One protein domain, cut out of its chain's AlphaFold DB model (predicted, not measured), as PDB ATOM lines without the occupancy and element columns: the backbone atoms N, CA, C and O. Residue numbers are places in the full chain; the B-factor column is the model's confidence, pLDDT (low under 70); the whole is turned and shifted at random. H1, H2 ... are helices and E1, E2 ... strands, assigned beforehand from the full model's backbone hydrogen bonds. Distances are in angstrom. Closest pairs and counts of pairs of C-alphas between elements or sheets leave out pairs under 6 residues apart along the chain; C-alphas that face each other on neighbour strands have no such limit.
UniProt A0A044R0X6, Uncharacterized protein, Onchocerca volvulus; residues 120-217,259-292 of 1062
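AT A GLANCE: This is residues 120 to 217 and 259 to 292 of the 1062 residues of an uncharacterized protein of Onchocerca volvulus (UniProt A0A044R0X6). This domain of little regular structure is two sheets joined by a long loop: twisted, antiparallel E1-E4-E3-E2, and smaller, mixed E5-E7-E6 with H1 over E6. Of 132 printed residues, 48 lie in named elements, mostly strand: E1 E2 E3 E4 H1 E5 E6 E7. It is only just compact, close to loose, with a radius of gyration of the C-alphas of 16.7 A and spans of 48 by 35 by 29 A.

IN THESE COORDINATES: Find C-alpha 120 at (9.621, 0.692, -6.537); E1 is residues 120 to 126, E2 136 to 139, E3 143 to 150, E4 153 to 161, 25.7 A long. Then come H1, 183 to 187, E5, 205 to 210, E6, 281 to 283, and E7, 286 to 291, ending at (25.283, -4.621, -28.867).

HOW THE PARTS SIT: In E1 and E4, antiparallel, find N 122 and O 158 within hydrogen-bond range, 2.9 A; in E5 and E7, parallel, N 207 and O 287, 2.9 A.

THE WHOLE: Residues 218 to 258 are cut out, a gap of 33.9 A between C-alphas 217 and 259; 34 printed residues have pLDDT under 70.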
ATOM      1  N   CYS A 120      10.471   1.877  -6.593       90.22
ATOM      2  CA  CYS A 120       9.621   0.692  -6.537       90.22
ATOM      3  C   CYS A 120      10.443  -0.586  -6.290       90.22
ATOM      4  O   CYS A 120      11.654  -0.641  -6.512       90.22
ATOM      5  N   VAL A 121       9.768  -1.648  -5.833       89.31
ATOM      6  CA  VAL A 121      10.383  -2.960  -5.584       89.31
ATOM      7  C   VAL A 121       9.544  -4.059  -6.225       89.31
ATOM      8  O   VAL A 121       8.354  -4.171  -5.936       89.31
ATOM      9  N   ARG A 122      10.170  -4.900  -7.053       90.50
ATOM     10  CA  ARG A 122       9.542  -6.069  -7.692       90.50
ATOM     11  C   ARG A 122      10.315  -7.350  -7.408       90.50
ATOM     12  O   ARG A 122      11.524  -7.323  -7.183       90.50
ATOM     13  N   GLU A 123       9.627  -8.484  -7.474       88.05
ATOM     14  CA  GLU A 123      10.237  -9.809  -7.351       88.05
ATOM     15  C   GLU A 123       9.888 -10.665  -8.576       88.05
ATOM     16  O   GLU A 123       8.741 -10.704  -9.018       88.05
ATOM     17  N   LYS A 124      10.893 -11.332  -9.154       85.27
ATOM     18  CA  LYS A 124      10.765 -12.214 -10.323       85.27
ATOM     19  C   LYS A 124      11.412 -13.554  -9.987       85.27
ATOM     20  O   LYS A 124      12.537 -13.610  -9.491       85.27
ATOM     21  N   LYS A 125      10.712 -14.655 -10.254       82.92
ATOM     22  CA  LYS A 125      11.277 -16.002 -10.121       82.92
ATOM     23  C   LYS A 125      11.978 -16.373 -11.427       82.92
ATOM     24  O   LYS A 125      11.351 -16.338 -12.483       82.92
ATOM     25  N   VAL A 126      13.261 -16.724 -11.363       77.83
ATOM     26  CA  VAL A 126      14.071 -17.103 -12.531       77.83
ATOM     27  C   VAL A 126      14.396 -18.601 -12.472       77.83
ATOM     28  O   VAL A 126      14.967 -19.066 -11.478       77.83
ATOM     29  N   PRO A 127      14.066 -19.382 -13.518       69.22
ATOM     30  CA  PRO A 127      14.483 -20.774 -13.622       69.22
ATOM     31  C   PRO A 127      15.971 -20.847 -13.995       69.22
ATOM     32  O   PRO A 127      16.333 -20.908 -15.168       69.22
ATOM     33  N   LEU A 128      16.845 -20.833 -12.987       67.89
ATOM     34  CA  LEU A 128      18.243 -21.226 -13.158       67.89
ATOM     35  C   LEU A 128      18.406 -22.740 -13.008       67.89
ATOM     36  O   LEU A 128      17.743 -23.384 -12.198       67.89
ATOM     37  N   LEU A 129      19.334 -23.284 -13.792       59.78
ATOM     38  CA  LEU A 129      19.603 -24.720 -13.926       59.78
ATOM     39  C   LEU A 129      20.618 -25.237 -12.885       59.78
ATOM     40  O   LEU A 129      20.995 -26.405 -12.894       59.78
ATOM     41  N   TRP A 130      21.064 -24.356 -11.988       62.23
ATOM     42  CA  TRP A 130      22.023 -24.599 -10.914       62.23
ATOM     43  C   TRP A 130      21.598 -23.805  -9.669       62.23
ATOM     44  O   TRP A 130      21.019 -22.722  -9.781       62.23
ATOM     45  N   LYS A 131      21.857 -24.343  -8.470       58.09
ATOM     46  CA  LYS A 131      21.532 -23.657  -7.209       58.09
ATOM     47  C   LYS A 131      22.553 -22.552  -6.932       58.09
ATOM     48  O   LYS A 131      23.733 -22.839  -6.749       58.09
ATOM     49  N   ILE A 132      22.086 -21.309  -6.824       62.99
ATOM     50  CA  ILE A 132      22.866 -20.219  -6.230       62.99
ATOM     51  C   ILE A 132      22.889 -20.437  -4.711       62.99
ATOM     52  O   ILE A 132      21.852 -20.366  -4.061       62.99
ATOM     53  N   SER A 133      24.066 -20.734  -4.156       56.36
ATOM     54  CA  SER A 133      24.248 -21.093  -2.740       56.36
ATOM     55  C   SER A 133      24.353 -19.904  -1.780       56.36
ATOM     56  O   SER A 133      24.357 -20.103  -0.570       56.36
ATOM     57  N   GLU A 134      24.473 -18.680  -2.298       61.56
ATOM     58  CA  GLU A 134      24.704 -17.464  -1.513       61.56
ATOM     59  C   GLU A 134      23.682 -16.389  -1.896       61.56
ATOM     60  O   GLU A 134      23.491 -16.094  -3.077       61.56
ATOM     61  N   SER A 135      23.023 -15.784  -0.906       69.94
ATOM     62  CA  SER A 135      22.164 -14.623  -1.136       69.94
ATOM     63  C   SER A 135      23.007 -13.349  -1.210       69.94
ATOM     64  O   SER A 135      23.700 -12.984  -0.262       69.94
ATOM     65  N   ALA A 136      22.952 -12.662  -2.351       79.83
ATOM     66  CA  ALA A 136      23.814 -11.520  -2.649       79.83
ATOM     67  C   ALA A 136      23.024 -10.367  -3.278       79.83
ATOM     68  O   ALA A 136      22.198 -10.585  -4.165       79.83
ATOM     69  N   CYS A 137      23.308  -9.137  -2.847       84.21
ATOM     70  CA  CYS A 137      22.771  -7.916  -3.446       84.21
ATOM     71  C   CYS A 137      23.864  -7.187  -4.236       84.21
ATOM     72  O   CYS A 137      24.887  -6.794  -3.682       84.21
ATOM     73  N   THR A 138      23.631  -7.003  -5.534       81.34
ATOM     74  CA  THR A 138      24.477  -6.241  -6.457       81.34
ATOM     75  C   THR A 138      23.819  -4.896  -6.755       81.34
ATOM     76  O   THR A 138      22.709  -4.870  -7.295       81.34
ATOM     77  N   SER A 139      24.492  -3.795  -6.418       80.54
ATOM     78  CA  SER A 139      24.082  -2.448  -6.831       80.54
ATOM     79  C   SER A 139      24.537  -2.195  -8.266       80.54
ATOM     80  O   SER A 139      25.713  -2.369  -8.577       80.54
ATOM     81  N   HIS A 140      23.619  -1.753  -9.117       81.23
ATOM     82  CA  HIS A 140      23.886  -1.216 -10.452       81.23
ATOM     83  C   HIS A 140      23.589   0.291 -10.431       81.23
ATOM     84  O   HIS A 140      23.128   0.811  -9.415       81.23
ATOM     85  N   LYS A 141      23.818   1.000 -11.543       82.43
ATOM     86  CA  LYS A 141      23.477   2.432 -11.649       82.43
ATOM     87  C   LYS A 141      21.976   2.678 -11.469       82.43
ATOM     88  O   LYS A 141      21.568   3.423 -10.592       82.43
ATOM     89  N   ARG A 142      21.149   2.008 -12.277       86.00
ATOM     90  CA  ARG A 142      19.701   2.272 -12.376       86.00
ATOM     91  C   ARG A 142      18.827   1.411 -11.447       86.00
ATOM     92  O   ARG A 142      17.621   1.627 -11.391       86.00
ATOM     93  N   ALA A 143      19.413   0.433 -10.748       88.43
ATOM     94  CA  ALA A 143      18.697  -0.506  -9.878       88.43
ATOM     95  C   ALA A 143      19.626  -1.238  -8.890       88.43
ATOM     96  O   ALA A 143      20.820  -1.395  -9.140       88.43
ATOM     97  N   MET A 144      19.074  -1.788  -7.808       87.33
ATOM     98  CA  MET A 144      19.738  -2.774  -6.949       87.33
ATOM     99  C   MET A 144      19.050  -4.137  -7.098       87.33
ATOM    100  O   MET A 144      17.856  -4.268  -6.840       87.33
ATOM    101  N   ARG A 145      19.812  -5.170  -7.476       88.38
ATOM    102  CA  ARG A 145      19.332  -6.556  -7.604       88.38
ATOM    103  C   ARG A 145      19.843  -7.396  -6.440       88.38
ATOM    104  O   ARG A 145      21.041  -7.646  -6.353       88.38
ATOM    105  N   CYS A 146      18.937  -7.916  -5.624       88.00
ATOM    106  CA  CYS A 146      19.194  -8.985  -4.667       88.00
ATOM    107  C   CYS A 146      18.788 -10.344  -5.249       88.00
ATOM    108  O   CYS A 146      17.735 -10.477  -5.869       88.00
ATOM    109  N   ILE A 147      19.618 -11.360  -5.036       85.41
ATOM    110  CA  ILE A 147      19.405 -12.739  -5.482       85.41
ATOM    111  C   ILE A 147      19.283 -13.633  -4.243       85.41
ATOM    112  O   ILE A 147      20.064 -13.490  -3.301       85.41
ATOM    113  N   LYS A 148      18.332 -14.571  -4.252       83.37
ATOM    114  CA  LYS A 148      18.171 -15.618  -3.235       83.37
ATOM    115  C   LYS A 148      17.885 -16.955  -3.920       83.37
ATOM    116  O   LYS A 148      16.908 -17.076  -4.656       83.37
ATOM    117  N   GLY A 149      18.741 -17.949  -3.695       73.36
ATOM    118  CA  GLY A 149      18.476 -19.329  -4.099       73.36
ATOM    119  C   GLY A 149      17.719 -20.069  -3.002       73.36
ATOM    120  O   GLY A 149      18.227 -20.187  -1.892       73.36
ATOM    121  N   ASP A 150      16.531 -20.575  -3.325       65.41
ATOM    122  CA  ASP A 150      15.768 -21.508  -2.492       65.41
ATOM    123  C   ASP A 150      15.615 -22.848  -3.236       65.41
ATOM    124  O   ASP A 150      15.829 -22.927  -4.448       65.41
ATOM    125  N   ASP A 151      15.194 -23.916  -2.551       62.70
ATOM    126  CA  ASP A 151      15.011 -25.236  -3.184       62.70
ATOM    127  C   ASP A 151      14.020 -25.227  -4.361       62.70
ATOM    128  O   ASP A 151      14.150 -26.018  -5.292       62.70
ATOM    129  N   ASN A 152      13.077 -24.280  -4.357       64.30
ATOM    130  CA  ASN A 152      12.088 -24.085  -5.414       64.30
ATOM    131  C   ASN A 152      12.593 -23.245  -6.610       64.30
ATOM    132  O   ASN A 152      11.799 -22.975  -7.516       64.30
ATOM    133  N   GLY A 153      13.855 -22.800  -6.625       71.24
ATOM    134  CA  GLY A 153      14.474 -22.017  -7.704       71.24
ATOM    135  C   GLY A 153      15.097 -20.699  -7.231       71.24
ATOM    136  O   GLY A 153      15.158 -20.407  -6.039       71.24
ATOM    137  N   THR A 154      15.559 -19.876  -8.177       80.82
ATOM    138  CA  THR A 154      16.158 -18.569  -7.863       80.82
ATOM    139  C   THR A 154      15.093 -17.477  -7.843       80.82
ATOM    140  O   THR A 154      14.387 -17.268  -8.830       80.82
ATOM    141  N   LEU A 155      14.991 -16.754  -6.731       85.28
ATOM    142  CA  LEU A 155      14.227 -15.517  -6.618       85.28
ATOM    143  C   LEU A 155      15.178 -14.332  -6.832       85.28
ATOM    144  O   LEU A 155      16.221 -14.251  -6.179       85.28
ATOM    145  N   ILE A 156      14.816 -13.402  -7.718       87.87
ATOM    146  CA  ILE A 156      15.453 -12.083  -7.777       87.87
ATOM    147  C   ILE A 156      14.480 -11.020  -7.277       87.87
ATOM    148  O   ILE A 156      13.322 -10.978  -7.688       87.87
ATOM    149  N   ARG A 157      14.973 -10.156  -6.394       89.41
ATOM    150  CA  ARG A 157      14.296  -8.963  -5.894       89.41
ATOM    151  C   ARG A 157      15.031  -7.750  -6.435       89.41
ATOM    152  O   ARG A 157      16.241  -7.641  -6.257       89.41
ATOM    153  N   ILE A 158      14.316  -6.862  -7.105       90.06
ATOM    154  CA  ILE A 158      14.884  -5.697  -7.774       90.06
ATOM    155  C   ILE A 158      14.249  -4.440  -7.195       90.06
ATOM    156  O   ILE A 158      13.030  -4.363  -7.055       90.06
ATOM    157  N   VAL A 159      15.102  -3.479  -6.859       90.52
ATOM    158  CA  VAL A 159      14.757  -2.134  -6.405       90.52
ATOM    159  C   VAL A 159      15.169  -1.167  -7.513       90.52
ATOM    160  O   VAL A 159      16.340  -1.138  -7.884       90.52
ATOM    161  N   GLU A 160      14.221  -0.436  -8.078       90.45
ATOM    162  CA  GLU A 160      14.375   0.380  -9.295       90.45
ATOM    163  C   GLU A 160      13.377   1.548  -9.267       90.45
ATOM    164  O   GLU A 160      12.564   1.636  -8.351       90.45
ATOM    165  N   CYS A 161      13.400   2.458 -10.240       90.30
ATOM    166  CA  CYS A 161      12.369   3.498 -10.316       90.30
ATOM    167  C   CYS A 161      10.987   2.919 -10.648       90.30
ATOM    168  O   CYS A 161      10.873   1.959 -11.409       90.30
ATOM    169  N   CYS A 162       9.936   3.520 -10.090       88.67
ATOM    170  CA  CYS A 162       8.559   3.257 -10.499       88.67
ATOM    171  C   CYS A 162       8.306   3.721 -11.946       88.67
ATOM    172  O   CYS A 162       8.975   4.632 -12.438       88.67
ATOM    173  N   ASP A 163       7.306   3.137 -12.613       82.96
ATOM    174  CA  ASP A 163       6.943   3.499 -13.989       82.96
ATOM    175  C   ASP A 163       6.664   5.008 -14.134       82.96
ATOM    176  O   ASP A 163       5.966   5.611 -13.317       82.96
ATOM    177  N   GLY A 164       7.226   5.621 -15.181       81.74
ATOM    178  CA  GLY A 164       7.200   7.076 -15.397       81.74
ATOM    179  C   GLY A 164       8.324   7.857 -14.699       81.74
ATOM    180  O   GLY A 164       8.377   9.080 -14.828       81.74
ATOM    181  N   TYR A 165       9.234   7.176 -13.994       88.14
ATOM    182  CA  TYR A 165      10.402   7.782 -13.353       88.14
ATOM    183  C   TYR A 165      11.708   7.125 -13.824       88.14
ATOM    184  O   TYR A 165      11.765   5.940 -14.148       88.14
ATOM    185  N   TYR A 166      12.783   7.909 -13.838       85.94
ATOM    186  CA  TYR A 166      14.122   7.520 -14.273       85.94
ATOM    187  C   TYR A 166      15.163   7.913 -13.219       85.94
ATOM    188  O   TYR A 166      14.958   8.826 -12.419       85.94
ATOM    189  N   THR A 167      16.315   7.245 -13.239       86.80
ATOM    190  CA  THR A 167      17.500   7.670 -12.492       86.80
ATOM    191  C   THR A 167      18.781   7.258 -13.207       86.80
ATOM    192  O   THR A 167      18.806   6.247 -13.916       86.80
ATOM    193  N   THR A 168      19.844   8.029 -12.979       82.60
ATOM    194  CA  THR A 168      21.234   7.672 -13.304       82.60
ATOM    195  C   THR A 168      21.948   6.990 -12.131       82.60
ATOM    196  O   THR A 168      23.000   6.384 -12.329       82.60
ATOM    197  N   ASP A 169      21.397   7.085 -10.918       84.34
ATOM    198  CA  ASP A 169      21.950   6.513  -9.692       84.34
ATOM    199  C   ASP A 169      20.817   6.236  -8.695       84.34
ATOM    200  O   ASP A 169      20.266   7.151  -8.086       84.34
ATOM    201  N   ILE A 170      20.481   4.961  -8.507       84.87
ATOM    202  CA  ILE A 170      19.395   4.499  -7.633       84.87
ATOM    203  C   ILE A 170      19.602   4.872  -6.153       84.87
ATOM    204  O   ILE A 170      18.657   4.805  -5.372       84.87
ATOM    205  N   LYS A 171      20.811   5.308  -5.760       81.97
ATOM    206  CA  LYS A 171      21.100   5.881  -4.432       81.97
ATOM    207  C   LYS A 171      20.817   7.392  -4.325       81.97
ATOM    208  O   LYS A 171      21.182   7.990  -3.319       81.97
ATOM    209  N   LYS A 172      20.229   8.006  -5.359       83.75
ATOM    210  CA  LYS A 172      19.795   9.417  -5.410       83.75
ATOM    211  C   LYS A 172      18.302   9.562  -5.756       83.75
ATOM    212  O   LYS A 172      17.884  10.594  -6.284       83.75
ATOM    213  N   GLY A 173      17.527   8.496  -5.558       83.67
ATOM    214  CA  GLY A 173      16.103   8.458  -5.874       83.67
ATOM    215  C   GLY A 173      15.821   8.514  -7.375       83.67
ATOM    216  O   GLY A 173      16.679   8.196  -8.204       83.67
ATOM    217  N   CYS A 174      14.584   8.879  -7.714       89.83
ATOM    218  CA  CYS A 174      14.057   8.816  -9.073       89.83
ATOM    219  C   CYS A 174      13.300  10.098  -9.448       89.83
ATOM    220  O   CYS A 174      12.451  10.577  -8.696       89.83
ATOM    221  N   ILE A 175      13.590  10.634 -10.634       88.09
ATOM    222  CA  ILE A 175      12.977  11.850 -11.192       88.09
ATOM    223  C   ILE A 175      11.934  11.496 -12.265       88.09
ATOM    224  O   ILE A 175      12.106  10.477 -12.937       88.09
ATOM    225  N   PRO A 176      10.868  12.295 -12.467       85.49
ATOM    226  CA  PRO A 176       9.916  12.075 -13.559       85.49
ATOM    227  C   PRO A 176      10.607  12.055 -14.930       85.49
ATOM    228  O   PRO A 176      11.515  12.851 -15.175       85.49
ATOM    229  N   TYR A 177      10.175  11.164 -15.824       81.24
ATOM    230  CA  TYR A 177      10.752  11.020 -17.161       81.24
ATOM    231  C   TYR A 177       9.715  10.574 -18.198       81.24
ATOM    232  O   TYR A 177       9.100   9.511 -18.076       81.24
ATOM    233  N   ASP A 178       9.570  11.370 -19.258       74.76
ATOM    234  CA  ASP A 178       8.744  11.032 -20.414       74.76
ATOM    235  C   ASP A 178       9.413   9.931 -21.248       74.76
ATOM    236  O   ASP A 178      10.351  10.172 -22.008       74.76
ATOM    237  N   THR A 179       8.911   8.700 -21.117       71.46
ATOM    238  CA  THR A 179       9.347   7.585 -21.972       71.46
ATOM    239  C   THR A 179       8.953   7.827 -23.438       71.46
ATOM    240  O   THR A 179       7.786   8.138 -23.706       71.46
ATOM    241  N   PRO A 180       9.880   7.649 -24.404       75.17
ATOM    242  CA  PRO A 180       9.574   7.739 -25.828       75.17
ATOM    243  C   PRO A 180       8.392   6.854 -26.234       75.17
ATOM    244  O   PRO A 180       8.240   5.707 -25.789       75.17
ATOM    245  N   LYS A 181       7.522   7.415 -27.074       70.22
ATOM    246  CA  LYS A 181       6.237   6.815 -27.458       70.22
ATOM    247  C   LYS A 181       6.429   5.760 -28.540       70.22
ATOM    248  O   LYS A 181       5.782   4.711 -28.485       70.22
ATOM    249  N   ASN A 182       7.339   6.030 -29.475       75.26
ATOM    250  CA  ASN A 182       7.642   5.189 -30.631       75.26
ATOM    251  C   ASN A 182       9.109   4.740 -30.599       75.26
ATOM    252  O   ASN A 182       9.963   5.423 -30.036       75.26
ATOM    253  N   LEU A 183       9.427   3.615 -31.248       78.04
ATOM    254  CA  LEU A 183      10.819   3.167 -31.357       78.04
ATOM    255  C   LEU A 183      11.657   4.124 -32.223       78.04
ATOM    256  O   LEU A 183      12.809   4.393 -31.898       78.04
ATOM    257  N   ASP A 184      11.068   4.679 -33.283       77.18
ATOM    258  CA  ASP A 184      11.756   5.588 -34.210       77.18
ATOM    259  C   ASP A 184      12.256   6.855 -33.496       77.18
ATOM    260  O   ASP A 184      13.323   7.368 -33.806       77.18
ATOM    261  N   GLU A 185      11.515   7.317 -32.485       78.79
ATOM    262  CA  GLU A 185      11.877   8.431 -31.598       78.79
ATOM    263  C   GLU A 185      13.064   8.072 -30.683       78.79
ATOM    264  O   GLU A 185      13.953   8.895 -30.480       78.79
ATOM    265  N   LEU A 186      13.118   6.830 -30.184       80.74
ATOM    266  CA  LEU A 186      14.192   6.309 -29.325       80.74
ATOM    267  C   LEU A 186      15.504   6.039 -30.090       80.74
ATOM    268  O   LEU A 186      16.590   6.137 -29.515       80.74
ATOM    269  N   LEU A 187      15.401   5.657 -31.367       79.98
ATOM    270  CA  LEU A 187      16.542   5.337 -32.234       79.98
ATOM    271  C   LEU A 187      16.986   6.513 -33.118       79.98
ATOM    272  O   LEU A 187      18.036   6.426 -33.754       79.98
ATOM    273  N   ASN A 188      16.238   7.621 -33.151       75.50
ATOM    274  CA  ASN A 188      16.612   8.806 -33.916       75.50
ATOM    275  C   ASN A 188      17.993   9.335 -33.481       75.50
ATOM    276  O   ASN A 188      18.270   9.504 -32.294       75.50
ATOM    277  N   GLY A 189      18.874   9.584 -34.451       72.62
ATOM    278  CA  GLY A 189      20.259   9.994 -34.201       72.62
ATOM    279  C   GLY A 189      21.182   8.897 -33.648       72.62
ATOM    280  O   GLY A 189      22.360   9.177 -33.430       72.62
ATOM    281  N   LYS A 190      20.705   7.658 -33.444       74.75
ATOM    282  CA  LYS A 190      21.561   6.518 -33.091       74.75
ATOM    283  C   LYS A 190      22.013   5.767 -34.337       74.75
ATOM    284  O   LYS A 190      21.212   5.371 -35.177       74.75
ATOM    285  N   ASN A 191      23.315   5.517 -34.420       73.66
ATOM    286  CA  ASN A 191      23.922   4.718 -35.479       73.66
ATOM    287  C   ASN A 191      23.689   3.222 -35.200       73.66
ATOM    288  O   ASN A 191      24.523   2.565 -34.584       73.66
ATOM    289  N   VAL A 192      22.560   2.676 -35.655       77.06
ATOM    290  CA  VAL A 192      22.146   1.283 -35.401       77.06
ATOM    291  C   VAL A 192      21.582   0.607 -36.655       77.06
ATOM    292  O   VAL A 192      21.028   1.281 -37.520       77.06
ATOM    293  N   CYS A 193      21.677  -0.723 -36.757       74.15
ATOM    294  CA  CYS A 193      21.054  -1.451 -37.872       74.15
ATOM    295  C   CYS A 193      19.532  -1.568 -37.683       74.15
ATOM    296  O   CYS A 193      19.092  -2.220 -36.741       74.15
ATOM    297  N   THR A 194      18.723  -1.027 -38.596       73.16
ATOM    298  CA  THR A 194      17.246  -1.156 -38.557       73.16
ATOM    299  C   THR A 194      16.619  -1.609 -39.881       73.16
ATOM    300  O   THR A 194      15.399  -1.746 -39.972       73.16
ATOM    301  N   ASN A 195      17.427  -1.881 -40.911       67.70
ATOM    302  CA  ASN A 195      16.941  -2.277 -42.233       67.70
ATOM    303  C   ASN A 195      16.093  -3.567 -42.157       67.70
ATOM    304  O   ASN A 195      16.498  -4.569 -41.572       67.70
ATOM    305  N   GLY A 196      14.893  -3.535 -42.746       65.31
ATOM    306  CA  GLY A 196      13.960  -4.673 -42.783       65.31
ATOM    307  C   GLY A 196      13.176  -4.960 -41.490       65.31
ATOM    308  O   GLY A 196      12.374  -5.893 -41.471       65.31
ATOM    309  N   LEU A 197      13.362  -4.185 -40.416       73.14
ATOM    310  CA  LEU A 197      12.755  -4.457 -39.110       73.14
ATOM    311  C   LEU A 197      11.289  -3.963 -39.009       73.14
ATOM    312  O   LEU A 197      11.005  -2.866 -38.530       73.14
ATOM    313  N   GLU A 198      10.320  -4.786 -39.428       65.72
ATOM    314  CA  GLU A 198       8.885  -4.459 -39.322       65.72
ATOM    315  C   GLU A 198       8.297  -4.674 -37.906       65.72
ATOM    316  O   GLU A 198       7.669  -5.689 -37.600       65.72
ATOM    317  N   LEU A 199       8.401  -3.664 -37.040       62.89
ATOM    318  CA  LEU A 199       7.943  -3.695 -35.633       62.89
ATOM    319  C   LEU A 199       6.417  -3.617 -35.414       62.89
ATOM    320  O   LEU A 199       5.953  -3.315 -34.314       62.89
ATOM    321  N   LYS A 200       5.600  -3.902 -36.435       59.83
ATOM    322  CA  LYS A 200       4.150  -3.607 -36.463       59.83
ATOM    323  C   LYS A 200       3.315  -4.279 -35.353       59.83
ATOM    324  O   LYS A 200       2.162  -3.903 -35.170       59.83
ATOM    325  N   ASN A 201       3.874  -5.243 -34.610       57.20
ATOM    326  CA  ASN A 201       3.213  -5.955 -33.504       57.20
ATOM    327  C   ASN A 201       4.084  -6.163 -32.239       57.20
ATOM    328  O   ASN A 201       3.683  -6.906 -31.344       57.20
ATOM    329  N   THR A 202       5.262  -5.539 -32.113       62.10
ATOM    330  CA  THR A 202       6.184  -5.815 -30.988       62.10
ATOM    331  C   THR A 202       5.790  -5.071 -29.706       62.10
ATOM    332  O   THR A 202       6.251  -3.956 -29.450       62.10
ATOM    333  N   LYS A 203       4.931  -5.694 -28.890       65.44
ATOM    334  CA  LYS A 203       4.609  -5.252 -27.523       65.44
ATOM    335  C   LYS A 203       5.263  -6.160 -26.482       65.44
ATOM    336  O   LYS A 203       5.147  -7.375 -26.573       65.44
ATOM    337  N   PHE A 204       5.862  -5.543 -25.466       69.74
ATOM    338  CA  PHE A 204       6.511  -6.169 -24.309       69.74
ATOM    339  C   PHE A 204       7.662  -7.121 -24.672       69.74
ATOM    340  O   PHE A 204       7.755  -8.234 -24.165       69.74
ATOM    341  N   THR A 205       8.574  -6.658 -25.528       83.66
ATOM    342  CA  THR A 205       9.759  -7.409 -25.978       83.66
ATOM    343  C   THR A 205      11.059  -6.665 -25.668       83.66
ATOM    344  O   THR A 205      11.058  -5.440 -25.532       83.66
ATOM    345  N   THR A 206      12.179  -7.392 -25.633       89.37
ATOM    346  CA  THR A 206      13.518  -6.785 -25.762       89.37
ATOM    347  C   THR A 206      13.969  -6.893 -27.209       89.37
ATOM    348  O   THR A 206      13.964  -7.989 -27.764       89.37
ATOM    349  N   LEU A 207      14.392  -5.783 -27.802       89.29
ATOM    350  CA  LEU A 207      15.025  -5.748 -29.115       89.29
ATOM    351  C   LEU A 207      16.550  -5.654 -28.955       89.29
ATOM    352  O   LEU A 207      17.052  -4.797 -28.227       89.29
ATOM    353  N   LEU A 208      17.282  -6.527 -29.640       90.32
ATOM    354  CA  LEU A 208      18.742  -6.562 -29.652       90.32
ATOM    355  C   LEU A 208      19.234  -5.935 -30.962       90.32
ATOM    356  O   LEU A 208      18.936  -6.458 -32.033       90.32
ATOM    357  N   ILE A 209      19.974  -4.822 -30.905       87.12
ATOM    358  CA  ILE A 209      20.453  -4.129 -32.117       87.12
ATOM    359  C   ILE A 209      21.966  -3.926 -32.074       87.12
ATOM    360  O   ILE A 209      22.499  -3.459 -31.075       87.12
ATOM    361  N   ALA A 210      22.659  -4.230 -33.171       84.86
ATOM    362  CA  ALA A 210      24.083  -3.940 -33.325       84.86
ATOM    363  C   ALA A 210      24.343  -2.469 -33.714       84.86
ATOM    364  O   ALA A 210      23.557  -1.861 -34.449       84.86
ATOM    365  N   ASN A 211      25.477  -1.926 -33.259       80.19
ATOM    366  CA  ASN A 211      26.031  -0.643 -33.710       80.19
ATOM    367  C   ASN A 211      26.286  -0.631 -35.237       80.19
ATOM    368  O   ASN A 211      26.648  -1.660 -35.812       80.19
ATOM    369  N   ASN A 212      26.157   0.532 -35.889       69.25
ATOM    370  CA  ASN A 212      26.248   0.664 -37.353       69.25
ATOM    371  C   ASN A 212      27.605   0.242 -37.943       69.25
ATOM    372  O   ASN A 212      27.670  -0.251 -39.062       69.25
ATOM    373  N   GLU A 213      28.684   0.347 -37.164       67.78
ATOM    374  CA  GLU A 213      30.020  -0.156 -37.536       67.78
ATOM    375  C   GLU A 213      30.043  -1.669 -37.839       67.78
ATOM    376  O   GLU A 213      31.010  -2.169 -38.407       67.78
ATOM    377  N   SER A 214      28.984  -2.397 -37.467       66.46
ATOM    378  CA  SER A 214      28.785  -3.822 -37.741       66.46
ATOM    379  C   SER A 214      27.625  -4.145 -38.696       66.46
ATOM    380  O   SER A 214      27.331  -5.328 -38.891       66.46
ATOM    381  N   CYS A 215      26.928  -3.161 -39.277       66.82
ATOM    382  CA  CYS A 215      25.918  -3.474 -40.292       66.82
ATOM    383  C   CYS A 215      26.599  -3.920 -41.599       66.82
ATOM    384  O   CYS A 215      27.630  -3.356 -41.977       66.82
ATOM    385  N   PRO A 216      26.039  -4.901 -42.333       62.20
ATOM    386  CA  PRO A 216      26.523  -5.213 -43.672       62.20
ATOM    387  C   PRO A 216      26.340  -3.991 -44.586       62.20
ATOM    388  O   PRO A 216      25.279  -3.379 -44.611       62.20
ATOM    389  N   THR A 217      27.356  -3.651 -45.384       61.03
ATOM    390  CA  THR A 217      27.336  -2.479 -46.289       61.03
ATOM    391  C   THR A 217      26.425  -2.641 -47.513       61.03
ATOM    392  O   THR A 217      26.443  -1.796 -48.406       61.03
ATOM    393  N   ASN A 259      30.340 -12.023 -15.191       77.99
ATOM    394  CA  ASN A 259      31.249 -12.355 -14.089       77.99
ATOM    395  C   ASN A 259      30.603 -12.022 -12.730       77.99
ATOM    396  O   ASN A 259      30.597 -10.875 -12.291       77.99
ATOM    397  N   SER A 260      30.128 -13.048 -12.019       65.37
ATOM    398  CA  SER A 260      29.498 -12.923 -10.693       65.37
ATOM    399  C   SER A 260      30.377 -12.287  -9.601       65.37
ATOM    400  O   SER A 260      29.851 -11.915  -8.556       65.37
ATOM    401  N   LYS A 261      31.701 -12.187  -9.799       63.87
ATOM    402  CA  LYS A 261      32.646 -11.565  -8.852       63.87
ATOM    403  C   LYS A 261      32.892 -10.080  -9.135       63.87
ATOM    404  O   LYS A 261      33.323  -9.361  -8.235       63.87
ATOM    405  N   ARG A 262      32.644  -9.605 -10.361       61.30
ATOM    406  CA  ARG A 262      32.812  -8.194 -10.729       61.30
ATOM    407  C   ARG A 262      31.550  -7.410 -10.375       61.30
ATOM    408  O   ARG A 262      30.616  -7.300 -11.158       61.30
ATOM    409  N   THR A 263      31.545  -6.797  -9.198       52.66
ATOM    410  CA  THR A 263      30.497  -5.860  -8.748       52.66
ATOM    411  C   THR A 263      30.730  -4.420  -9.241       52.66
ATOM    412  O   THR A 263      30.360  -3.458  -8.569       52.66
ATOM    413  N   GLY A 264      31.401  -4.259 -10.388       51.17
ATOM    414  CA  GLY A 264      31.752  -2.959 -10.964       51.17
ATOM    415  C   GLY A 264      30.583  -2.314 -11.709       51.17
ATOM    416  O   GLY A 264      29.833  -2.996 -12.400       51.17
ATOM    417  N   LEU A 265      30.462  -0.987 -11.611       50.27
ATOM    418  CA  LEU A 265      29.309  -0.217 -12.105       50.27
ATOM    419  C   LEU A 265      29.094  -0.249 -13.636       50.27
ATOM    420  O   LEU A 265      28.040   0.179 -14.102       50.27
ATOM    421  N   ASP A 266      30.071  -0.750 -14.399       57.07
ATOM    422  CA  ASP A 266      30.082  -0.805 -15.872       57.07
ATOM    423  C   ASP A 266      30.255  -2.238 -16.437       57.07
ATOM    424  O   ASP A 266      30.435  -2.421 -17.649       57.07
ATOM    425  N   ASP A 267      30.205  -3.272 -15.584       71.91
ATOM    426  CA  ASP A 267      30.406  -4.676 -15.984       71.91
ATOM    427  C   ASP A 267      29.107  -5.287 -16.552       71.91
ATOM    428  O   ASP A 267      28.394  -6.069 -15.923       71.91
ATOM    429  N   LYS A 268      28.762  -4.843 -17.765       82.60
ATOM    430  CA  LYS A 268      27.549  -5.244 -18.496       82.60
ATOM    431  C   LYS A 268      27.589  -6.718 -18.934       82.60
ATOM    432  O   LYS A 268      28.666  -7.205 -19.291       82.60
ATOM    433  N   PRO A 269      26.431  -7.409 -18.975       90.21
ATOM    434  CA  PRO A 269      26.341  -8.786 -19.453       90.21
ATOM    435  C   PRO A 269      26.740  -8.920 -20.928       90.21
ATOM    436  O   PRO A 269      26.707  -7.959 -21.706       90.21
ATOM    437  N   LEU A 270      27.074 -10.152 -21.310       93.11
ATOM    438  CA  LEU A 270      27.232 -10.570 -22.696       93.11
ATOM    439  C   LEU A 270      26.075 -11.495 -23.095       93.11
ATOM    440  O   LEU A 270      25.655 -12.344 -22.307       93.11
ATOM    441  N   LEU A 271      25.595 -11.342 -24.325       93.66
ATOM    442  CA  LEU A 271      24.533 -12.128 -24.949       93.66
ATOM    443  C   LEU A 271      25.134 -12.934 -26.101       93.66
ATOM    444  O   LEU A 271      25.651 -12.338 -27.041       93.66
ATOM    445  N   ASN A 272      25.126 -14.269 -26.017       93.41
ATOM    446  CA  ASN A 272      25.857 -15.135 -26.957       93.41
ATOM    447  C   ASN A 272      27.305 -14.632 -27.193       93.41
ATOM    448  O   ASN A 272      27.771 -14.513 -28.320       93.41
ATOM    449  N   CYS A 273      27.986 -14.280 -26.096       93.32
ATOM    450  CA  CYS A 273      29.326 -13.679 -26.046       93.32
ATOM    451  C   CYS A 273      29.519 -12.288 -26.680       93.32
ATOM    452  O   CYS A 273      30.629 -11.762 -26.656       93.32
ATOM    453  N   ILE A 274      28.450 -11.615 -27.112       92.52
ATOM    454  CA  ILE A 274      28.492 -10.214 -27.546       92.52
ATOM    455  C   ILE A 274      28.158  -9.285 -26.375       92.52
ATOM    456  O   ILE A 274      27.121  -9.433 -25.730       92.52
ATOM    457  N   LYS A 275      29.022  -8.307 -26.080       90.74
ATOM    458  CA  LYS A 275      28.803  -7.354 -24.979       90.74
ATOM    459  C   LYS A 275      27.714  -6.323 -25.319       90.74
ATOM    460  O   LYS A 275      27.698  -5.780 -26.425       90.74
ATOM    461  N   ILE A 276      26.878  -5.974 -24.339       90.43
ATOM    462  CA  ILE A 276      26.018  -4.781 -24.416       90.43
ATOM    463  C   ILE A 276      26.889  -3.512 -24.318       90.43
ATOM    464  O   ILE A 276      27.686  -3.353 -23.390       90.43
ATOM    465  N   ALA A 277      26.746  -2.615 -25.294       86.17
ATOM    466  CA  ALA A 277      27.517  -1.387 -25.459       86.17
ATOM    467  C   ALA A 277      26.988  -0.245 -24.572       86.17
ATOM    468  O   ALA A 277      27.644   0.164 -23.607       86.17
ATOM    469  N   GLU A 278      25.784   0.252 -24.866       82.01
ATOM    470  CA  GLU A 278      25.146   1.387 -24.182       82.01
ATOM    471  C   GLU A 278      24.276   0.945 -22.994       82.01
ATOM    472  O   GLU A 278      24.298  -0.221 -22.597       82.01
ATOM    473  N   GLU A 279      23.645   1.883 -22.287       80.69
ATOM    474  CA  GLU A 279      22.676   1.544 -21.232       80.69
ATOM    475  C   GLU A 279      21.338   1.107 -21.846       80.69
ATOM    476  O   GLU A 279      21.066   1.399 -23.010       80.69
ATOM    477  N   ASP A 280      20.515   0.389 -21.072       84.97
ATOM    478  CA  ASP A 280      19.204  -0.080 -21.529       84.97
ATOM    479  C   ASP A 280      18.336   1.111 -21.961       84.97
ATOM    480  O   ASP A 280      18.049   1.998 -21.148       84.97
ATOM    481  N   LEU A 281      17.908   1.116 -23.224       85.92
ATOM    482  CA  LEU A 281      17.002   2.129 -23.754       85.92
ATOM    483  C   LEU A 281      15.564   1.642 -23.570       85.92
ATOM    484  O   LEU A 281      15.247   0.494 -23.886       85.92
ATOM    485  N   GLU A 282      14.688   2.500 -23.063       81.54
ATOM    486  CA  GLU A 282      13.317   2.136 -22.702       81.54
ATOM    487  C   GLU A 282      12.310   2.964 -23.495       81.54
ATOM    488  O   GLU A 282      12.455   4.176 -23.637       81.54
ATOM    489  N   TRP A 283      11.269   2.300 -23.989       78.86
ATOM    490  CA  TRP A 283      10.114   2.925 -24.631       78.86
ATOM    491  C   TRP A 283       8.838   2.272 -24.118       78.86
ATOM    492  O   TRP A 283       8.866   1.192 -23.525       78.86
ATOM    493  N   ARG A 284       7.693   2.903 -24.383       74.18
ATOM    494  CA  ARG A 284       6.389   2.500 -23.828       74.18
ATOM    495  C   ARG A 284       6.021   1.014 -24.002       74.18
ATOM    496  O   ARG A 284       5.222   0.500 -23.224       74.18
ATOM    497  N   ASN A 285       6.569   0.334 -25.012       75.78
ATOM    498  CA  ASN A 285       6.262  -1.064 -25.324       75.78
ATOM    499  C   ASN A 285       7.438  -2.042 -25.113       75.78
ATOM    500  O   ASN A 285       7.295  -3.203 -25.492       75.78
ATOM    501  N   GLY A 286       8.579  -1.645 -24.536       82.35
ATOM    502  CA  GLY A 286       9.681  -2.586 -24.298       82.35
ATOM    503  C   GLY A 286      11.051  -1.961 -24.039       82.35
ATOM    504  O   GLY A 286      11.177  -0.790 -23.682       82.35
ATOM    505  N   THR A 287      12.090  -2.768 -24.241       88.11
ATOM    506  CA  THR A 287      13.500  -2.391 -24.061       88.11
ATOM    507  C   THR A 287      14.289  -2.575 -25.354       88.11
ATOM    508  O   THR A 287      13.979  -3.445 -26.169       88.11
ATOM    509  N   VAL A 288      15.340  -1.776 -25.536       89.05
ATOM    510  CA  VAL A 288      16.358  -1.974 -26.573       89.05
ATOM    511  C   VAL A 288      17.719  -2.098 -25.907       89.05
ATOM    512  O   VAL A 288      18.114  -1.237 -25.119       89.05
ATOM    513  N   GLN A 289      18.445  -3.159 -26.245       90.55
ATOM    514  CA  GLN A 289      19.821  -3.370 -25.812       90.55
ATOM    515  C   GLN A 289      20.736  -3.231 -27.028       90.55
ATOM    516  O   GLN A 289      20.626  -3.987 -27.997       90.55
ATOM    517  N   LEU A 290      21.626  -2.235 -26.989       89.21
ATOM    518  CA  LEU A 290      22.594  -2.002 -28.057       89.21
ATOM    519  C   LEU A 290      23.825  -2.884 -27.851       89.21
ATOM    520  O   LEU A 290      24.443  -2.849 -26.789       89.21
ATOM    521  N   LEU A 291      24.181  -3.665 -28.863       90.21
ATOM    522  CA  LEU A 291      25.283  -4.621 -28.867       90.21
ATOM    523  C   LEU A 291      26.496  -4.059 -29.617       90.21
ATOM    524  O   LEU A 291      26.350  -3.346 -30.612       90.21
ATOM    525  N   ILE A 292      27.704  -4.428 -29.175       87.90
ATOM    526  CA  ILE A 292      28.953  -4.030 -29.857       87.90
ATOM    527  C   ILE A 292      29.103  -4.630 -31.267       87.90
ATOM    528  O   ILE A 292      29.906  -4.135 -32.047       87.90
TER     529      ILE A 292